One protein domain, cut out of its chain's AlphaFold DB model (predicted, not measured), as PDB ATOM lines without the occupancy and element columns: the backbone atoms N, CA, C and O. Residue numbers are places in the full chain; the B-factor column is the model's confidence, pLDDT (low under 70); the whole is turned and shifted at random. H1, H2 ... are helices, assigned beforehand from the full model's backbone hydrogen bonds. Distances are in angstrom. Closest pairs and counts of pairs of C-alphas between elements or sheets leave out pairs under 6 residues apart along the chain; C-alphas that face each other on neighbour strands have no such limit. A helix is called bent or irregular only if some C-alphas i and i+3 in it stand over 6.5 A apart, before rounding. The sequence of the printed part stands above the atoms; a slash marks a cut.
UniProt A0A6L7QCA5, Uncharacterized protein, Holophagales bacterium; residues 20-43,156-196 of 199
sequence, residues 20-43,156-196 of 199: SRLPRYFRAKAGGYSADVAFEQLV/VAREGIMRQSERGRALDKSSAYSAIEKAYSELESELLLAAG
ATOM      1  N   SER A  20     135.135 105.144 122.962       72.00
ATOM      2  CA  SER A  20     135.437 105.592 124.326       72.00
ATOM      3  C   SER A  20     134.873 106.977 124.672       72.00
ATOM      4  O   SER A  20     134.746 107.324 125.842       72.00
ATOM      5  N   ARG A  21     134.505 107.789 123.671       74.81
ATOM      6  CA  ARG A  21     133.916 109.124 123.865       74.81
ATOM      7  C   ARG A  21     132.387 109.135 123.801       74.81
ATOM      8  O   ARG A  21     131.791 110.138 124.199       74.81
ATOM      9  N   LEU A  22     131.752 108.055 123.340       79.25
ATOM     10  CA  LEU A  22     130.292 107.952 123.238       79.25
ATOM     11  C   LEU A  22     129.576 108.063 124.596       79.25
ATOM     12  O   LEU A  22     128.620 108.838 124.654       79.25
ATOM     13  N   PRO A  23     130.037 107.434 125.703       81.75
ATOM     14  CA  PRO A  23     129.428 107.617 127.026       81.75
ATOM     15  C   PRO A  23     129.292 109.086 127.425       81.75
ATOM     16  O   PRO A  23     128.222 109.561 127.808       81.75
ATOM     17  N   ARG A  24     130.384 109.843 127.259       80.50
ATOM     18  CA  ARG A  24     130.429 111.270 127.584       80.50
ATOM     19  C   ARG A  24     129.472 112.076 126.708       80.50
ATOM     20  O   ARG A  24     128.839 113.006 127.202       80.50
ATOM     21  N   TYR A  25     129.376 111.734 125.423       80.75
ATOM     22  CA  TYR A  25     128.449 112.383 124.498       80.75
ATOM     23  C   TYR A  25     126.987 112.141 124.893       80.75
ATOM     24  O   TYR A  25     126.222 113.102 124.977       80.75
ATOM     25  N   PHE A  26     126.612 110.893 125.198       79.56
ATOM     26  CA  PHE A  26     125.261 110.563 125.654       79.56
ATOM     27  C   PHE A  26     124.908 111.301 126.939       79.56
ATOM     28  O   PHE A  26     123.877 111.964 126.979       79.56
ATOM     29  N   ARG A  27     125.805 111.310 127.933       81.00
ATOM     30  CA  ARG A  27     125.590 112.044 129.188       81.00
ATOM     31  C   ARG A  27     125.349 113.540 128.956       81.00
ATOM     32  O   ARG A  27     124.455 114.125 129.559       81.00
ATOM     33  N   ALA A  28     126.115 114.156 128.053       82.44
ATOM     34  CA  ALA A  28     125.968 115.572 127.722       82.44
ATOM     35  C   ALA A  28     124.660 115.887 126.973       82.44
ATOM     36  O   ALA A  28     124.102 116.968 127.147       82.44
ATOM     37  N   LYS A  29     124.177 114.972 126.122       82.19
ATOM     38  CA  LYS A  29     122.973 115.183 125.300       82.19
ATOM     39  C   LYS A  29     121.676 114.744 125.964       82.19
ATOM     40  O   LYS A  29     120.643 115.341 125.688       82.19
ATOM     41  N   ALA A  30     121.730 113.755 126.846       79.00
ATOM     42  CA  ALA A  30     120.569 113.249 127.565       79.00
ATOM     43  C   ALA A  30     120.166 114.127 128.760       79.00
ATOM     44  O   ALA A  30     119.198 113.806 129.437       79.00
ATOM     45  N   GLY A  31     120.896 115.213 129.052       69.62
ATOM     46  CA  GLY A  31     120.495 116.205 130.056       69.62
ATOM     47  C   GLY A  31     120.305 115.644 131.471       69.62
ATOM     48  O   GLY A  31     119.516 116.194 132.229       69.62
ATOM     49  N   GLY A  32     120.985 114.544 131.814       68.31
ATOM     50  CA  GLY A  32     120.838 113.865 133.108       68.31
ATOM     51  C   GLY A  32     119.667 112.876 133.209       68.31
ATOM     52  O   GLY A  32     119.488 112.282 134.265       68.31
ATOM     53  N   TYR A  33     118.901 112.659 132.133       69.19
ATOM     54  CA  TYR A  33     117.778 111.708 132.102       69.19
ATOM     55  C   TYR A  33     118.179 110.269 131.737       69.19
ATOM     56  O   TYR A  33     117.350 109.366 131.835       69.19
ATOM     57  N   SER A  34     119.420 110.030 131.303       61.50
ATOM     58  CA  SER A  34     119.911 108.681 130.993       61.50
ATOM     59  C   SER A  34     120.779 108.131 132.119       61.50
ATOM     60  O   SER A  34     121.650 108.840 132.628       61.50
ATOM     61  N   ALA A  35     120.610 106.844 132.426       66.31
ATOM     62  CA  ALA A  35     121.588 106.081 133.195       66.31
ATOM     63  C   ALA A  35     122.981 106.151 132.538       66.31
ATOM     64  O   ALA A  35     123.105 106.421 131.338       66.31
ATOM     65  N   ASP A  36     124.031 105.917 133.325       72.75
ATOM     66  CA  ASP A  36     125.389 105.840 132.796       72.75
ATOM     67  C   ASP A  36     125.505 104.672 131.810       72.75
ATOM     68  O   ASP A  36     125.296 103.513 132.162       72.75
ATOM     69  N   VAL A  37     125.821 104.996 130.556       75.94
ATOM     70  CA  VAL A  37     126.006 104.010 129.490       75.94
ATOM     71  C   VAL A  37     127.482 103.642 129.417       75.94
ATOM     72  O   VAL A  37     128.327 104.504 129.163       75.94
ATOM     73  N   ALA A  38     127.787 102.362 129.605       77.06
ATOM     74  CA  ALA A  38     129.085 101.783 129.295       77.06
ATOM     75  C   ALA A  38     128.989 101.014 127.973       77.06
ATOM     76  O   ALA A  38     127.965 100.405 127.676       77.06
ATOM     77  N   PHE A  39     130.053 101.063 127.174       76.12
ATOM     78  CA  PHE A  39     130.173 100.246 125.970       76.12
ATOM     79  C   PHE A  39     131.265  99.228 126.225       76.12
ATOM     80  O   PHE A  39     132.413  99.601 126.470       76.12
ATOM     81  N   GLU A  40     130.895  97.961 126.144       71.25
ATOM     82  CA  GLU A  40     131.828  96.850 126.176       71.25
ATOM     83  C   GLU A  40     131.868  96.239 124.779       71.25
ATOM     84  O   GLU A  40     130.842  96.111 124.107       71.25
ATOM     85  N   GLN A  41     133.068  95.933 124.297       68.75
ATOM     86  CA  GLN A  41     133.210  95.251 123.021       68.75
ATOM     87  C   GLN A  41     132.663  93.829 123.171       68.75
ATOM     88  O   GLN A  41     133.011  93.143 124.127       68.75
ATOM     89  N   LEU A  42     131.832  93.385 122.223       65.62
ATOM     90  CA  LEU A  42     131.454  91.978 122.142       65.62
ATOM     91  C   LEU A  42     132.653  91.173 121.648       65.62
ATOM     92  O   LEU A  42     133.262  91.483 120.621       65.62
ATOM     93  N   VAL A  43     132.986  90.161 122.432       58.16
ATOM     94  CA  VAL A  43     134.161  89.314 122.292       58.16
ATOM     95  C   VAL A  43     133.654  87.886 122.082       58.16
ATOM     96  O   VAL A  43     132.750  87.442 122.793       58.16
ATOM     97  N   VAL A 156     134.118  90.102 113.111       59.16
ATOM     98  CA  VAL A 156     134.494  90.986 111.990       59.16
ATOM     99  C   VAL A 156     133.770  90.561 110.732       59.16
ATOM    100  O   VAL A 156     134.110  89.544 110.133       59.16
ATOM    101  N   ALA A 157     132.873  91.417 110.265       58.59
ATOM    102  CA  ALA A 157     132.454  91.430 108.874       58.59
ATOM    103  C   ALA A 157     133.237  92.522 108.132       58.59
ATOM    104  O   ALA A 157     133.524  93.590 108.681       58.59
ATOM    105  N   ARG A 158     133.619  92.252 106.882       62.06
ATOM    106  CA  ARG A 158     134.268  93.240 106.010       62.06
ATOM    107  C   ARG A 158     133.316  93.602 104.888       62.06
ATOM    108  O   ARG A 158     133.209  92.867 103.915       62.06
ATOM    109  N   GLU A 159     132.718  94.778 104.998       75.81
ATOM    110  CA  GLU A 159     131.808  95.298 103.986       75.81
ATOM    111  C   GLU A 159     132.430  96.471 103.226       75.81
ATOM    112  O   GLU A 159     133.107  97.334 103.791       75.81
ATOM    113  N   GLY A 160     132.194  96.506 101.915       74.94
ATOM    114  CA  GLY A 160     132.562  97.643 101.082       74.94
ATOM    115  C   GLY A 160     131.540  98.765 101.237       74.94
ATOM    116  O   GLY A 160     130.391  98.603 100.836       74.94
ATOM    117  N   ILE A 161     131.959  99.912 101.778       80.50
ATOM    118  CA  ILE A 161     131.107 101.104 101.879       80.50
ATOM    119  C   ILE A 161     131.431 102.062 100.732       80.50
ATOM    120  O   ILE A 161     132.579 102.479 100.547       80.50
ATOM    121  N   MET A 162     130.406 102.439  99.972       84.31
ATOM    122  CA  MET A 162     130.529 103.400  98.880       84.31
ATOM    123  C   MET A 162     130.810 104.806  99.418       84.31
ATOM    124  O   MET A 162     130.347 105.200 100.487       84.31
ATOM    125  N   ARG A 163     131.570 105.602  98.662       81.94
ATOM    126  CA  ARG A 163     131.787 107.026  98.965       81.94
ATOM    127  C   ARG A 163     130.678 107.863  98.329       81.94
ATOM    128  O   ARG A 163     130.220 107.535  97.242       81.94
ATOM    129  N   GLN A 164     130.311 108.984  98.954       84.12
ATOM    130  CA  GLN A 164     129.342 109.937  98.383       84.12
ATOM    131  C   GLN A 164     129.826 110.582  97.079       84.12
ATOM    132  O   GLN A 164     129.022 111.031  96.271       84.12
ATOM    133  N   SER A 165     131.140 110.686  96.887       81.31
ATOM    134  CA  SER A 165     131.745 111.176  95.648       81.31
ATOM    135  C   SER A 165     133.127 110.561  95.456       81.31
ATOM    136  O   SER A 165     133.801 110.233  96.432       81.31
ATOM    137  N   GLU A 166     133.582 110.446  94.206       72.06
ATOM    138  CA  GLU A 166     134.892 109.857  93.878       72.06
ATOM    139  C   GLU A 166     136.074 110.621  94.495       72.06
ATOM    140  O   GLU A 166     137.083 110.026  94.870       72.06
ATOM    141  N   ARG A 167     135.942 111.947  94.633       76.75
ATOM    142  CA  ARG A 167     136.993 112.834  95.161       76.75
ATOM    143  C   ARG A 167     136.864 113.115  96.663       76.75
ATOM    144  O   ARG A 167     137.802 113.629  97.268       76.75
ATOM    145  N   GLY A 168     135.718 112.795  97.265       71.38
ATOM    146  CA  GLY A 168     135.438 113.025  98.680       71.38
ATOM    147  C   GLY A 168     135.794 111.829  99.564       71.38
ATOM    148  O   GLY A 168     135.882 110.691  99.115       71.38
ATOM    149  N   ARG A 169     135.981 112.086 100.863       71.06
ATOM    150  CA  ARG A 169     136.160 111.039 101.892       71.06
ATOM    151  C   ARG A 169     134.869 110.706 102.649       71.06
ATOM    152  O   ARG A 169     134.882 109.831 103.507       71.06
ATOM    153  N   ALA A 170     133.780 111.421 102.367       79.75
ATOM    154  CA  ALA A 170     132.489 111.178 102.996       79.75
ATOM    155  C   ALA A 170     131.883 109.866 102.477       79.75
ATOM    156  O   ALA A 170     131.849 109.631 101.267       79.75
ATOM    157  N   LEU A 171     131.423 109.021 103.396       80.50
ATOM    158  CA  LEU A 171     130.779 107.745 103.089       80.50
ATOM    159  C   LEU A 171     129.311 107.958 102.725       80.50
ATOM    160  O   LEU A 171     128.644 108.825 103.298       80.50
ATOM    161  N   ASP A 172     128.817 107.165 101.779       85.25
ATOM    162  CA  ASP A 172     127.395 107.100 101.483       85.25
ATOM    163  C   ASP A 172     126.648 106.490 102.674       85.25
ATOM    164  O   ASP A 172     126.970 105.398 103.142       85.25
ATOM    165  N   LYS A 173     125.654 107.221 103.186       84.06
ATOM    166  CA  LYS A 173     124.962 106.844 104.424       84.06
ATOM    167  C   LYS A 173     124.156 105.562 104.248       84.06
ATOM    168  O   LYS A 173     124.187 104.722 105.140       84.06
ATOM    169  N   SER A 174     123.454 105.414 103.124       85.94
ATOM    170  CA  SER A 174     122.684 104.204 102.815       85.94
ATOM    171  C   SER A 174     123.591 102.982 102.748       85.94
ATOM    172  O   SER A 174     123.348 102.009 103.450       85.94
ATOM    173  N   SER A 175     124.687 103.072 101.993       84.81
ATOM    174  CA  SER A 175     125.675 102.001 101.878       84.81
ATOM    175  C   SER A 175     126.294 101.639 103.230       84.81
ATOM    176  O   SER A 175     126.448 100.456 103.520       84.81
ATOM    177  N   ALA A 176     126.598 102.628 104.076       81.81
ATOM    178  CA  ALA A 176     127.146 102.383 105.408       81.81
ATOM    179  C   ALA A 176     126.149 101.665 106.331       81.81
ATOM    180  O   ALA A 176     126.529 100.727 107.027       81.81
ATOM    181  N   TYR A 177     124.874 102.070 106.339       84.75
ATOM    182  CA  TYR A 177     123.857 101.403 107.158       84.75
ATOM    183  C   TYR A 177     123.574  99.980 106.680       84.75
ATOM    184  O   TYR A 177     123.577  99.072 107.504       84.75
ATOM    185  N   SER A 178     123.424  99.766 105.369       86.69
ATOM    186  CA  SER A 178     123.224  98.423 104.814       86.69
ATOM    187  C   SER A 178     124.415  97.501 105.079       86.69
ATOM    188  O   SER A 178     124.223  96.323 105.359       86.69
ATOM    189  N   ALA A 179     125.644  98.026 105.050       85.31
ATOM    190  CA  ALA A 179     126.835  97.281 105.447       85.31
ATOM    191  C   ALA A 179     126.789  96.859 106.928       85.31
ATOM    192  O   ALA A 179     127.119  95.723 107.258       85.31
ATOM    193  N   ILE A 180     126.346  97.746 107.825       83.75
ATOM    194  CA  ILE A 180     126.210  97.433 109.256       83.75
ATOM    195  C   ILE A 180     125.105  96.390 109.500       83.75
ATOM    196  O   ILE A 180     125.305  95.489 110.308       83.75
ATOM    197  N   GLU A 181     123.969  96.478 108.802       87.19
ATOM    198  CA  GLU A 181     122.898  95.466 108.872       87.19
ATOM    199  C   GLU A 181     123.377  94.108 108.364       87.19
ATOM    200  O   GLU A 181     123.197  93.099 109.039       87.19
ATOM    201  N   LYS A 182     124.055  94.083 107.212       84.56
ATOM    202  CA  LYS A 182     124.603  92.855 106.633       84.56
ATOM    203  C   LYS A 182     125.623  92.201 107.563       84.56
ATOM    204  O   LYS A 182     125.519  91.009 107.830       84.56
ATOM    205  N   ALA A 183     126.537  92.990 108.125       83.50
ATOM    206  CA  ALA A 183     127.486  92.532 109.133       83.50
ATOM    207  C   ALA A 183     126.796  91.941 110.376       83.50
ATOM    208  O   ALA A 183     127.236  90.918 110.893       83.50
ATOM    209  N   TYR A 184     125.722  92.580 110.852       84.06
ATOM    210  CA  TYR A 184     124.947  92.090 111.990       84.06
ATOM    211  C   TYR A 184     124.278  90.752 111.671       84.06
ATOM    212  O   TYR A 184     124.435  89.808 112.435       84.06
ATOM    213  N   SER A 185     123.598  90.642 110.528       86.25
ATOM    214  CA  SER A 185     122.935  89.403 110.107       86.25
ATOM    215  C   SER A 185     123.918  88.253 109.865       86.25
ATOM    216  O   SER A 185     123.615  87.114 110.206       86.25
ATOM    217  N   GLU A 186     125.105  88.525 109.318       82.50
ATOM    218  CA  GLU A 186     126.154  87.510 109.129       82.50
ATOM    219  C   GLU A 186     126.690  86.947 110.455       82.50
ATOM    220  O   GLU A 186     127.098  85.788 110.510       82.50
ATOM    221  N   LEU A 187     126.688  87.756 111.518       80.12
ATOM    222  CA  LEU A 187     127.296  87.427 112.810       80.12
ATOM    223  C   LEU A 187     126.264  87.252 113.932       80.12
ATOM    224  O   LEU A 187     126.649  87.118 115.091       80.12
ATOM    225  N   GLU A 188     124.967  87.242 113.614       83.88
ATOM    226  CA  GLU A 188     123.867  87.361 114.580       83.88
ATOM    227  C   GLU A 188     123.948  86.316 115.698       83.88
ATOM    228  O   GLU A 188     123.988  86.665 116.877       83.88
ATOM    229  N   SER A 189     124.066  85.036 115.339       77.69
ATOM    230  CA  SER A 189     124.164  83.937 116.307       77.69
ATOM    231  C   SER A 189     125.337  84.112 117.275       77.69
ATOM    232  O   SER A 189     125.228  83.834 118.467       77.69
ATOM    233  N   GLU A 190     126.470  84.594 116.773       72.31
ATOM    234  CA  GLU A 190     127.686  84.771 117.560       72.31
ATOM    235  C   GLU A 190     127.636  86.042 118.415       72.31
ATOM    236  O   GLU A 190     128.134  86.049 119.539       72.31
ATOM    237  N   LEU A 191     126.995  87.100 117.905       78.12
ATOM    238  CA  LEU A 191     126.711  88.344 118.617       78.12
ATOM    239  C   LEU A 191     125.782  88.094 119.810       78.12
ATOM    240  O   LEU A 191     126.056  88.587 120.903       78.12
ATOM    241  N   LEU A 192     124.725  87.295 119.629       80.00
ATOM    242  CA  LEU A 192     123.787  86.929 120.695       80.00
ATOM    243  C   LEU A 192     124.461  86.086 121.786       80.00
ATOM    244  O   LEU A 192     124.293  86.368 122.975       80.00
ATOM    245  N   LEU A 193     125.284  85.108 121.389       70.38
ATOM    246  CA  LEU A 193     126.089  84.314 122.321       70.38
ATOM    247  C   LEU A 193     127.095  85.185 123.088       70.38
ATOM    248  O   LEU A 193     127.198  85.075 124.309       70.38
ATOM    249  N   ALA A 194     127.807  86.080 122.396       69.12
ATOM    250  CA  ALA A 194     128.757  87.004 123.015       69.12
ATOM    251  C   ALA A 194     128.075  87.986 123.982       69.12
ATOM    252  O   ALA A 194     128.652  88.334 125.010       69.12
ATOM    253  N   ALA A 195     126.838  88.397 123.684       71.25
ATOM    254  CA  ALA A 195     126.018  89.243 124.548       71.25
ATOM    255  C   ALA A 195     125.400  88.487 125.744       71.25
ATOM    256  O   ALA A 195     124.709  89.094 126.563       71.25
ATOM    257  N   GLY A 196     125.639  87.173 125.872       64.25
ATOM    258  CA  GLY A 196     125.121  86.354 126.972       64.25
ATOM    259  C   GLY A 196     123.610  86.110 126.904       64.25
ATOM    260  O   GLY A 196     122.998  85.759 127.916       64.25
TER     261      GLY A 196
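AT A GLANCE: This is residues 20 to 43 and 156 to 196 of the 199 residues of an uncharacterized protein of Holophagales bacterium (UniProt A0A6L7QCA5). Two helices lie apart on an open, flat frame with an empty middle: the long H2, sharply kinked near residue 188, makes one side and, past its kink, turns along a second side, and the short H1 lies across the empty middle from it. A strandlike run of loop, residues 34 to 43, leads from H1's side back to the last turns of H2, and residues 156 to 161 run beside the first part of H2 before the chain folds back into it. The 65 printed residues hold H1 and then H2, with no named strand; the class is all helix, though under half of the residues, 32, are in named elements. The whole is only just loose, close to extended, with a radius of gyration of the C-alphas of 15.8 A and spans of 41 by 31 by 16 A.

IN THESE COORDINATES: Find C-alpha 20 at (135.437, 105.592, 124.326); from there H1 runs through residues 20 to 29, 15.8 A long. Past the cut, look for C-alpha 173 at (124.962, 106.844, 104.424), where H2, residues 173 to 194, begins; it ends 27.5 A away at C-alpha 194, (128.757, 87.004, 123.015).

HOW THE PARTS SIT: H1 and H2 are apart, with no C-alpha of one within 8 A of the other. H2 has a kink of 72 degrees near residue 188 and is irregular: C-alphas 186 and 189 are 8.3 A apart. H1 is only just irregular, with C-alphas 20 and 23 6.9 A apart. In the backbones, 5 of 6 O i to N i+4 pairs in H1 and 16 of 18 in H2 are within hydrogen-bond range.

THE WHOLE: Look at Arg 167 and Gly 196 for the two C-alphas farthest apart, 43.1 A. Residues 28 to 33, of which 28 and 29 belong to H1, stand free. The link from H1 to H2 is across the cut: residues 44 to 155 are not printed, and C-alphas 43 and 156 are 10.4 A apart. The mean pLDDT of the printed part is 76.7; residues 31 to 35, 41 to 43, 156 to 158, 194 and 196 are under 70.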